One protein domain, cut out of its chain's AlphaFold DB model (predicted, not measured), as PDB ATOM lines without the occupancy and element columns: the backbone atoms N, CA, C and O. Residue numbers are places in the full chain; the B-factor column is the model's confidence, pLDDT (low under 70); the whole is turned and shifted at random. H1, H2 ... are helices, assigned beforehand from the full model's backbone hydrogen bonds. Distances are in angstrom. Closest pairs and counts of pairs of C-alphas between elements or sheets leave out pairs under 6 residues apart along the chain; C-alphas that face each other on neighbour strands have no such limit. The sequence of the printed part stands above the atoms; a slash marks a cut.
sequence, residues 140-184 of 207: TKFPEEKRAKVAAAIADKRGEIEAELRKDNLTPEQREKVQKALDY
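Overview. This is residues 140 to 184 of the 207 residues of an uncharacterized protein of Verrucomicrobia bacterium (UniProt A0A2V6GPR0). A long straight helix, H1, and a shorter one, H2, make an open U with unequal arms: after a small turn at residues 167 to 171, H2 folds back beside the last part of H1, with few contacts between the two. The first residues, 140 to 157, of which 144 to 157 belong to H1, stick out past this pairing. The printed part has 45 residues with two named helices, H1 then H2, and no named strand; its class is all helix. It is only just extended, close to loose, with a radius of gyration of the C-alphas of 14.4 A, and the C-alphas span 43 by 18 by 7 A, a rod.

Arrangement. H1, residues 144 to 166, and H2, residues 172 to 184, are close but not clearly touching, with 2 pairs of C-alphas within 8 A. Their closest C-alphas are those of Leu 165 and Arg 175, 6.9 A apart. The two helices run opposite ways at a shallow tilt of 14 degrees. Their centres are 17.8 A apart. In both H1 and H2 every backbone O i to N i+4 pair is within hydrogen-bond range.

Along the chain. H1 begins with C-alpha 144 at (-17.414, -0.058, -29.549) and ends with C-alpha 166 at (-15.002, -20.321, -3.850), a length of 32.8 A over 23 residues. H2 has 13 residues and measures 18.7 A from its first to its last C-alpha; C-alpha 184, its last, is at (-30.076, -12.187, -11.241).

Size, cuts and confidence. The C-alphas of Lys 141 and Thr 171 are the two farthest apart, at 43.7 A. The printed part has no cut, and the link from H1 to H2 is tight, with 5 residues. Residues 167 to 173 stand free, of which 172 to 173 belong to H2. The mean pLDDT of the printed part is 76.5, and residues 140 to 141, 165 to 166 and 168 to 170 are under 70.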
ATOM      1  N   THR A 140     -26.277   1.313 -27.715       65.94
ATOM      2  CA  THR A 140     -25.859   0.884 -29.055       65.94
ATOM      3  C   THR A 140     -25.334   1.999 -29.972       65.94
ATOM      4  O   THR A 140     -24.835   1.692 -31.057       65.94
ATOM      5  N   LYS A 141     -25.318   3.261 -29.527       68.69
ATOM      6  CA  LYS A 141     -24.666   4.378 -30.236       68.69
ATOM      7  C   LYS A 141     -23.313   4.792 -29.646       68.69
ATOM      8  O   LYS A 141     -22.605   5.582 -30.264       68.69
ATOM      9  N   PHE A 142     -22.915   4.266 -28.483       71.69
ATOM     10  CA  PHE A 142     -21.578   4.535 -27.937       71.69
ATOM     11  C   PHE A 142     -20.488   3.810 -28.740       71.69
ATOM     12  O   PHE A 142     -20.741   2.691 -29.181       71.69
ATOM     13  N   PRO A 143     -19.281   4.385 -28.897       74.94
ATOM     14  CA  PRO A 143     -18.167   3.725 -29.576       74.94
ATOM     15  C   PRO A 143     -17.918   2.318 -29.020       74.94
ATOM     16  O   PRO A 143     -17.965   2.126 -27.800       74.94
ATOM     17  N   GLU A 144     -17.642   1.354 -29.899       77.75
ATOM     18  CA  GLU A 144     -17.414  -0.058 -29.549       77.75
ATOM     19  C   GLU A 144     -16.355  -0.212 -28.447       77.75
ATOM     20  O   GLU A 144     -16.566  -0.935 -27.475       77.75
ATOM     21  N   GLU A 145     -15.291   0.589 -28.515       79.25
ATOM     22  CA  GLU A 145     -14.224   0.651 -27.514       79.25
ATOM     23  C   GLU A 145     -14.745   0.929 -26.090       79.25
ATOM     24  O   GLU A 145     -14.315   0.295 -25.125       79.25
ATOM     25  N   LYS A 146     -15.711   1.849 -25.932       79.12
ATOM     26  CA  LYS A 146     -16.286   2.171 -24.614       79.12
ATOM     27  C   LYS A 146     -17.143   1.026 -24.084       79.12
ATOM     28  O   LYS A 146     -17.168   0.800 -22.878       79.12
ATOM     29  N   ARG A 147     -17.814   0.279 -24.966       75.88
ATOM     30  CA  ARG A 147     -18.591  -0.901 -24.563       75.88
ATOM     31  C   ARG A 147     -17.700  -2.058 -24.167       75.88
ATOM     32  O   ARG A 147     -17.967  -2.675 -23.145       75.88
ATOM     33  N   ALA A 148     -16.645  -2.311 -24.937       79.19
ATOM     34  CA  ALA A 148     -15.676  -3.357 -24.641       79.19
ATOM     35  C   ALA A 148     -15.017  -3.118 -23.275       79.19
ATOM     36  O   ALA A 148     -14.943  -4.035 -22.465       79.19
ATOM     37  N   LYS A 149     -14.646  -1.866 -22.968       83.38
ATOM     38  CA  LYS A 149     -14.100  -1.482 -21.655       83.38
ATOM     39  C   LYS A 149     -15.081  -1.718 -20.508       83.38
ATOM     40  O   LYS A 149     -14.694  -2.259 -19.478       83.38
ATOM     41  N   VAL A 150     -16.350  -1.344 -20.682       82.81
ATOM     42  CA  VAL A 150     -17.384  -1.557 -19.655       82.81
ATOM     43  C   VAL A 150     -17.688  -3.048 -19.473       82.81
ATOM     44  O   VAL A 150     -17.781  -3.513 -18.342       82.81
ATOM     45  N   ALA A 151     -17.791  -3.814 -20.559       82.12
ATOM     46  CA  ALA A 151     -18.014  -5.256 -20.506       82.12
ATOM     47  C   ALA A 151     -16.840  -5.996 -19.846       82.12
ATOM     48  O   ALA A 151     -17.065  -6.856 -18.997       82.12
ATOM     49  N   ALA A 152     -15.599  -5.617 -20.171       83.88
ATOM     50  CA  ALA A 152     -14.398  -6.161 -19.546       83.88
ATOM     51  C   ALA A 152     -14.337  -5.834 -18.045       83.88
ATOM     52  O   ALA A 152     -14.093  -6.728 -17.242       83.88
ATOM     53  N   ALA A 153     -14.645  -4.593 -17.650       84.12
ATOM     54  CA  ALA A 153     -14.689  -4.200 -16.240       84.12
ATOM     55  C   ALA A 153     -15.755  -4.974 -15.443       84.12
ATOM     56  O   ALA A 153     -15.539  -5.321 -14.283       84.12
ATOM     57  N   ILE A 154     -16.903  -5.275 -16.060       83.56
ATOM     58  CA  ILE A 154     -17.950  -6.096 -15.435       83.56
ATOM     59  C   ILE A 154     -17.508  -7.564 -15.333       83.56
ATOM     60  O   ILE A 154     -17.788  -8.203 -14.321       83.56
ATOM     61  N   ALA A 155     -16.829  -8.106 -16.348       82.69
ATOM     62  CA  ALA A 155     -16.323  -9.479 -16.334       82.69
ATOM     63  C   ALA A 155     -15.232  -9.688 -15.269       82.69
ATOM     64  O   ALA A 155     -15.261 -10.690 -14.558       82.69
ATOM     65  N   ASP A 156     -14.334  -8.718 -15.105       82.50
ATOM     66  CA  ASP A 156     -13.272  -8.745 -14.093       82.50
ATOM     67  C   ASP A 156     -13.854  -8.748 -12.671       82.50
ATOM     68  O   ASP A 156     -13.588  -9.641 -11.866       82.50
ATOM     69  N   LYS A 157     -14.802  -7.836 -12.403       82.44
ATOM     70  CA  LYS A 157     -15.524  -7.792 -11.123       82.44
ATOM     71  C   LYS A 157     -16.315  -9.069 -10.837       82.44
ATOM     72  O   LYS A 157     -16.453  -9.451  -9.680       82.44
ATOM     73  N   ARG A 158     -16.823  -9.750 -11.866       79.81
ATOM     74  CA  ARG A 158     -17.472 -11.060 -11.706       79.81
ATOM     75  C   ARG A 158     -16.479 -12.148 -11.317       79.81
ATOM     76  O   ARG A 158     -16.773 -12.901 -10.396       79.81
ATOM     77  N   GLY A 159     -15.315 -12.195 -11.964       79.00
ATOM     78  CA  GLY A 159     -14.250 -13.137 -11.618       79.00
ATOM     79  C   GLY A 159     -13.773 -12.972 -10.173       79.00
ATOM     80  O   GLY A 159     -13.599 -13.966  -9.470       79.00
ATOM     81  N   GLU A 160     -13.650 -11.727  -9.699       81.12
ATOM     82  CA  GLU A 160     -13.354 -11.422  -8.291       81.12
ATOM     83  C   GLU A 160     -14.431 -11.987  -7.343       81.12
ATOM     84  O   GLU A 160     -14.101 -12.701  -6.396       81.12
ATOM     85  N   ILE A 161     -15.717 -11.742  -7.627       77.31
ATOM     86  CA  ILE A 161     -16.841 -12.213  -6.797       77.31
ATOM     87  C   ILE A 161     -16.927 -13.747  -6.786       77.31
ATOM     88  O   ILE A 161     -17.141 -14.352  -5.736       77.31
ATOM     89  N   GLU A 162     -16.733 -14.404  -7.931       78.12
ATOM     90  CA  GLU A 162     -16.729 -15.869  -8.031       78.12
ATOM     91  C   GLU A 162     -15.535 -16.495  -7.293       78.12
ATOM     92  O   GLU A 162     -15.669 -17.554  -6.671       78.12
ATOM     93  N   ALA A 163     -14.373 -15.837  -7.317       78.50
ATOM     94  CA  ALA A 163     -13.189 -16.269  -6.584       78.50
ATOM     95  C   ALA A 163     -13.355 -16.115  -5.062       78.50
ATOM     96  O   ALA A 163     -12.890 -16.973  -4.309       78.50
ATOM     97  N   GLU A 164     -14.032 -15.061  -4.601       75.00
ATOM     98  CA  GLU A 164     -14.409 -14.903  -3.191       75.00
ATOM     99  C   GLU A 164     -15.439 -15.948  -2.755       75.00
ATOM    100  O   GLU A 164     -15.324 -16.495  -1.660       75.00
ATOM    101  N   LEU A 165     -16.379 -16.306  -3.631       68.31
ATOM    102  CA  LEU A 165     -17.390 -17.327  -3.355       68.31
ATOM    103  C   LEU A 165     -16.810 -18.742  -3.204       68.31
ATOM    104  O   LEU A 165     -17.369 -19.572  -2.486       68.31
ATOM    105  N   ARG A 166     -15.704 -19.029  -3.903       69.94
ATOM    106  CA  ARG A 166     -15.002 -20.321  -3.850       69.94
ATOM    107  C   ARG A 166     -14.144 -20.501  -2.599       69.94
ATOM    108  O   ARG A 166     -13.806 -21.635  -2.276       69.94
ATOM    109  N   LYS A 167     -13.762 -19.425  -1.907       71.81
ATOM    110  CA  LYS A 167     -13.006 -19.527  -0.653       71.81
ATOM    111  C   LYS A 167     -13.980 -19.905   0.462       71.81
ATOM    112  O   LYS A 167     -14.957 -19.202   0.696       71.81
ATOM    113  N   ASP A 168     -13.717 -21.012   1.152       59.81
ATOM    114  CA  ASP A 168     -14.653 -21.704   2.055       59.81
ATOM    115  C   ASP A 168     -15.017 -20.984   3.380       59.81
ATOM    116  O   ASP A 168     -15.342 -21.619   4.377       59.81
ATOM    117  N   ASN A 169     -15.045 -19.652   3.405       62.84
ATOM    118  CA  ASN A 169     -15.340 -18.849   4.598       62.84
ATOM    119  C   ASN A 169     -16.821 -18.434   4.744       62.84
ATOM    120  O   ASN A 169     -17.144 -17.652   5.636       62.84
ATOM    121  N   LEU A 170     -17.725 -18.914   3.880       64.62
ATOM    122  CA  LEU A 170     -19.155 -18.562   3.915       64.62
ATOM    123  C   LEU A 170     -20.024 -19.737   4.373       64.62
ATOM    124  O   LEU A 170     -19.862 -20.860   3.881       64.62
ATOM    125  N   THR A 171     -20.997 -19.455   5.248       70.94
ATOM    126  CA  THR A 171     -22.042 -20.410   5.654       70.94
ATOM    127  C   THR A 171     -22.931 -20.793   4.460       70.94
ATOM    128  O   THR A 171     -23.072 -20.004   3.516       70.94
ATOM    129  N   PRO A 172     -23.549 -21.991   4.454       73.62
ATOM    130  CA  PRO A 172     -24.332 -22.481   3.312       73.62
ATOM    131  C   PRO A 172     -25.467 -21.527   2.900       73.62
ATOM    132  O   PRO A 172     -25.716 -21.344   1.710       73.62
ATOM    133  N   GLU A 173     -26.075 -20.825   3.859       74.94
ATOM    134  CA  GLU A 173     -27.118 -19.822   3.595       74.94
ATOM    135  C   GLU A 173     -26.600 -18.560   2.882       74.94
ATOM    136  O   GLU A 173     -27.322 -17.931   2.104       74.94
ATOM    137  N   GLN A 174     -25.354 -18.151   3.144       73.81
ATOM    138  CA  GLN A 174     -24.752 -16.975   2.511       73.81
ATOM    139  C   GLN A 174     -24.392 -17.264   1.051       73.81
ATOM    140  O   GLN A 174     -24.601 -16.408   0.188       73.81
ATOM    141  N   ARG A 175     -23.925 -18.483   0.754       71.81
ATOM    142  CA  ARG A 175     -23.571 -18.903  -0.611       71.81
ATOM    143  C   ARG A 175     -24.789 -18.914  -1.533       71.81
ATOM    144  O   ARG A 175     -24.708 -18.408  -2.648       71.81
ATOM    145  N   GLU A 176     -25.930 -19.397  -1.046       78.69
ATOM    146  CA  GLU A 176     -27.171 -19.441  -1.828       78.69
ATOM    147  C   GLU A 176     -27.678 -18.034  -2.195       78.69
ATOM    148  O   GLU A 176     -28.091 -17.784  -3.328       78.69
ATOM    149  N   LYS A 177     -27.613 -17.079  -1.257       80.06
ATOM    150  CA  LYS A 177     -28.031 -15.687  -1.501       80.06
ATOM    151  C   LYS A 177     -27.145 -14.995  -2.532       80.06
ATOM    152  O   LYS A 177     -27.662 -14.285  -3.395       80.06
ATOM    153  N   VAL A 178     -25.833 -15.211  -2.465       76.19
ATOM    154  CA  VAL A 178     -24.891 -14.606  -3.413       76.19
ATOM    155  C   VAL A 178     -24.992 -15.268  -4.790       76.19
ATOM    156  O   VAL A 178     -24.982 -14.553  -5.786       76.19
ATOM    157  N   GLN A 179     -25.208 -16.587  -4.875       79.50
ATOM    158  CA  GLN A 179     -25.491 -17.262  -6.152       79.50
ATOM    159  C   GLN A 179     -26.781 -16.751  -6.792       79.50
ATOM    160  O   GLN A 179     -26.784 -16.409  -7.967       79.50
ATOM    161  N   LYS A 180     -27.858 -16.592  -6.014       82.31
ATOM    162  CA  LYS A 180     -29.112 -16.000  -6.508       82.31
ATOM    163  C   LYS A 180     -28.926 -14.565  -7.006       82.31
ATOM    164  O   LYS A 180     -29.530 -14.177  -8.005       82.31
ATOM    165  N   ALA A 181     -28.104 -13.773  -6.320       77.25
ATOM    166  CA  ALA A 181     -27.770 -12.422  -6.758       77.25
ATOM    167  C   ALA A 181     -26.930 -12.434  -8.048       77.25
ATOM    168  O   ALA A 181     -27.200 -11.645  -8.951       77.25
ATOM    169  N   LEU A 182     -25.967 -13.353  -8.169       78.56
ATOM    170  CA  LEU A 182     -25.165 -13.537  -9.378       78.56
ATOM    171  C   LEU A 182     -26.048 -13.947 -10.565       78.56
ATOM    172  O   LEU A 182     -25.961 -13.326 -11.618       78.56
ATOM    173  N   ASP A 183     -26.961 -14.900 -10.362       82.00
ATOM    174  CA  ASP A 183     -27.940 -15.365 -11.353       82.00
ATOM    175  C   ASP A 183     -28.891 -14.255 -11.817       82.00
ATOM    176  O   ASP A 183     -29.271 -14.170 -12.989       82.00
ATOM    177  N   TYR A 184     -29.276 -13.361 -10.903       75.69
ATOM    178  CA  TYR A 184     -30.076 -12.187 -11.241       75.69
ATOM    179  C   TYR A 184     -29.299 -11.191 -12.113       75.69
ATOM    180  O   TYR A 184     -29.876 -10.578 -13.011       75.69
TER     181      TYR A 184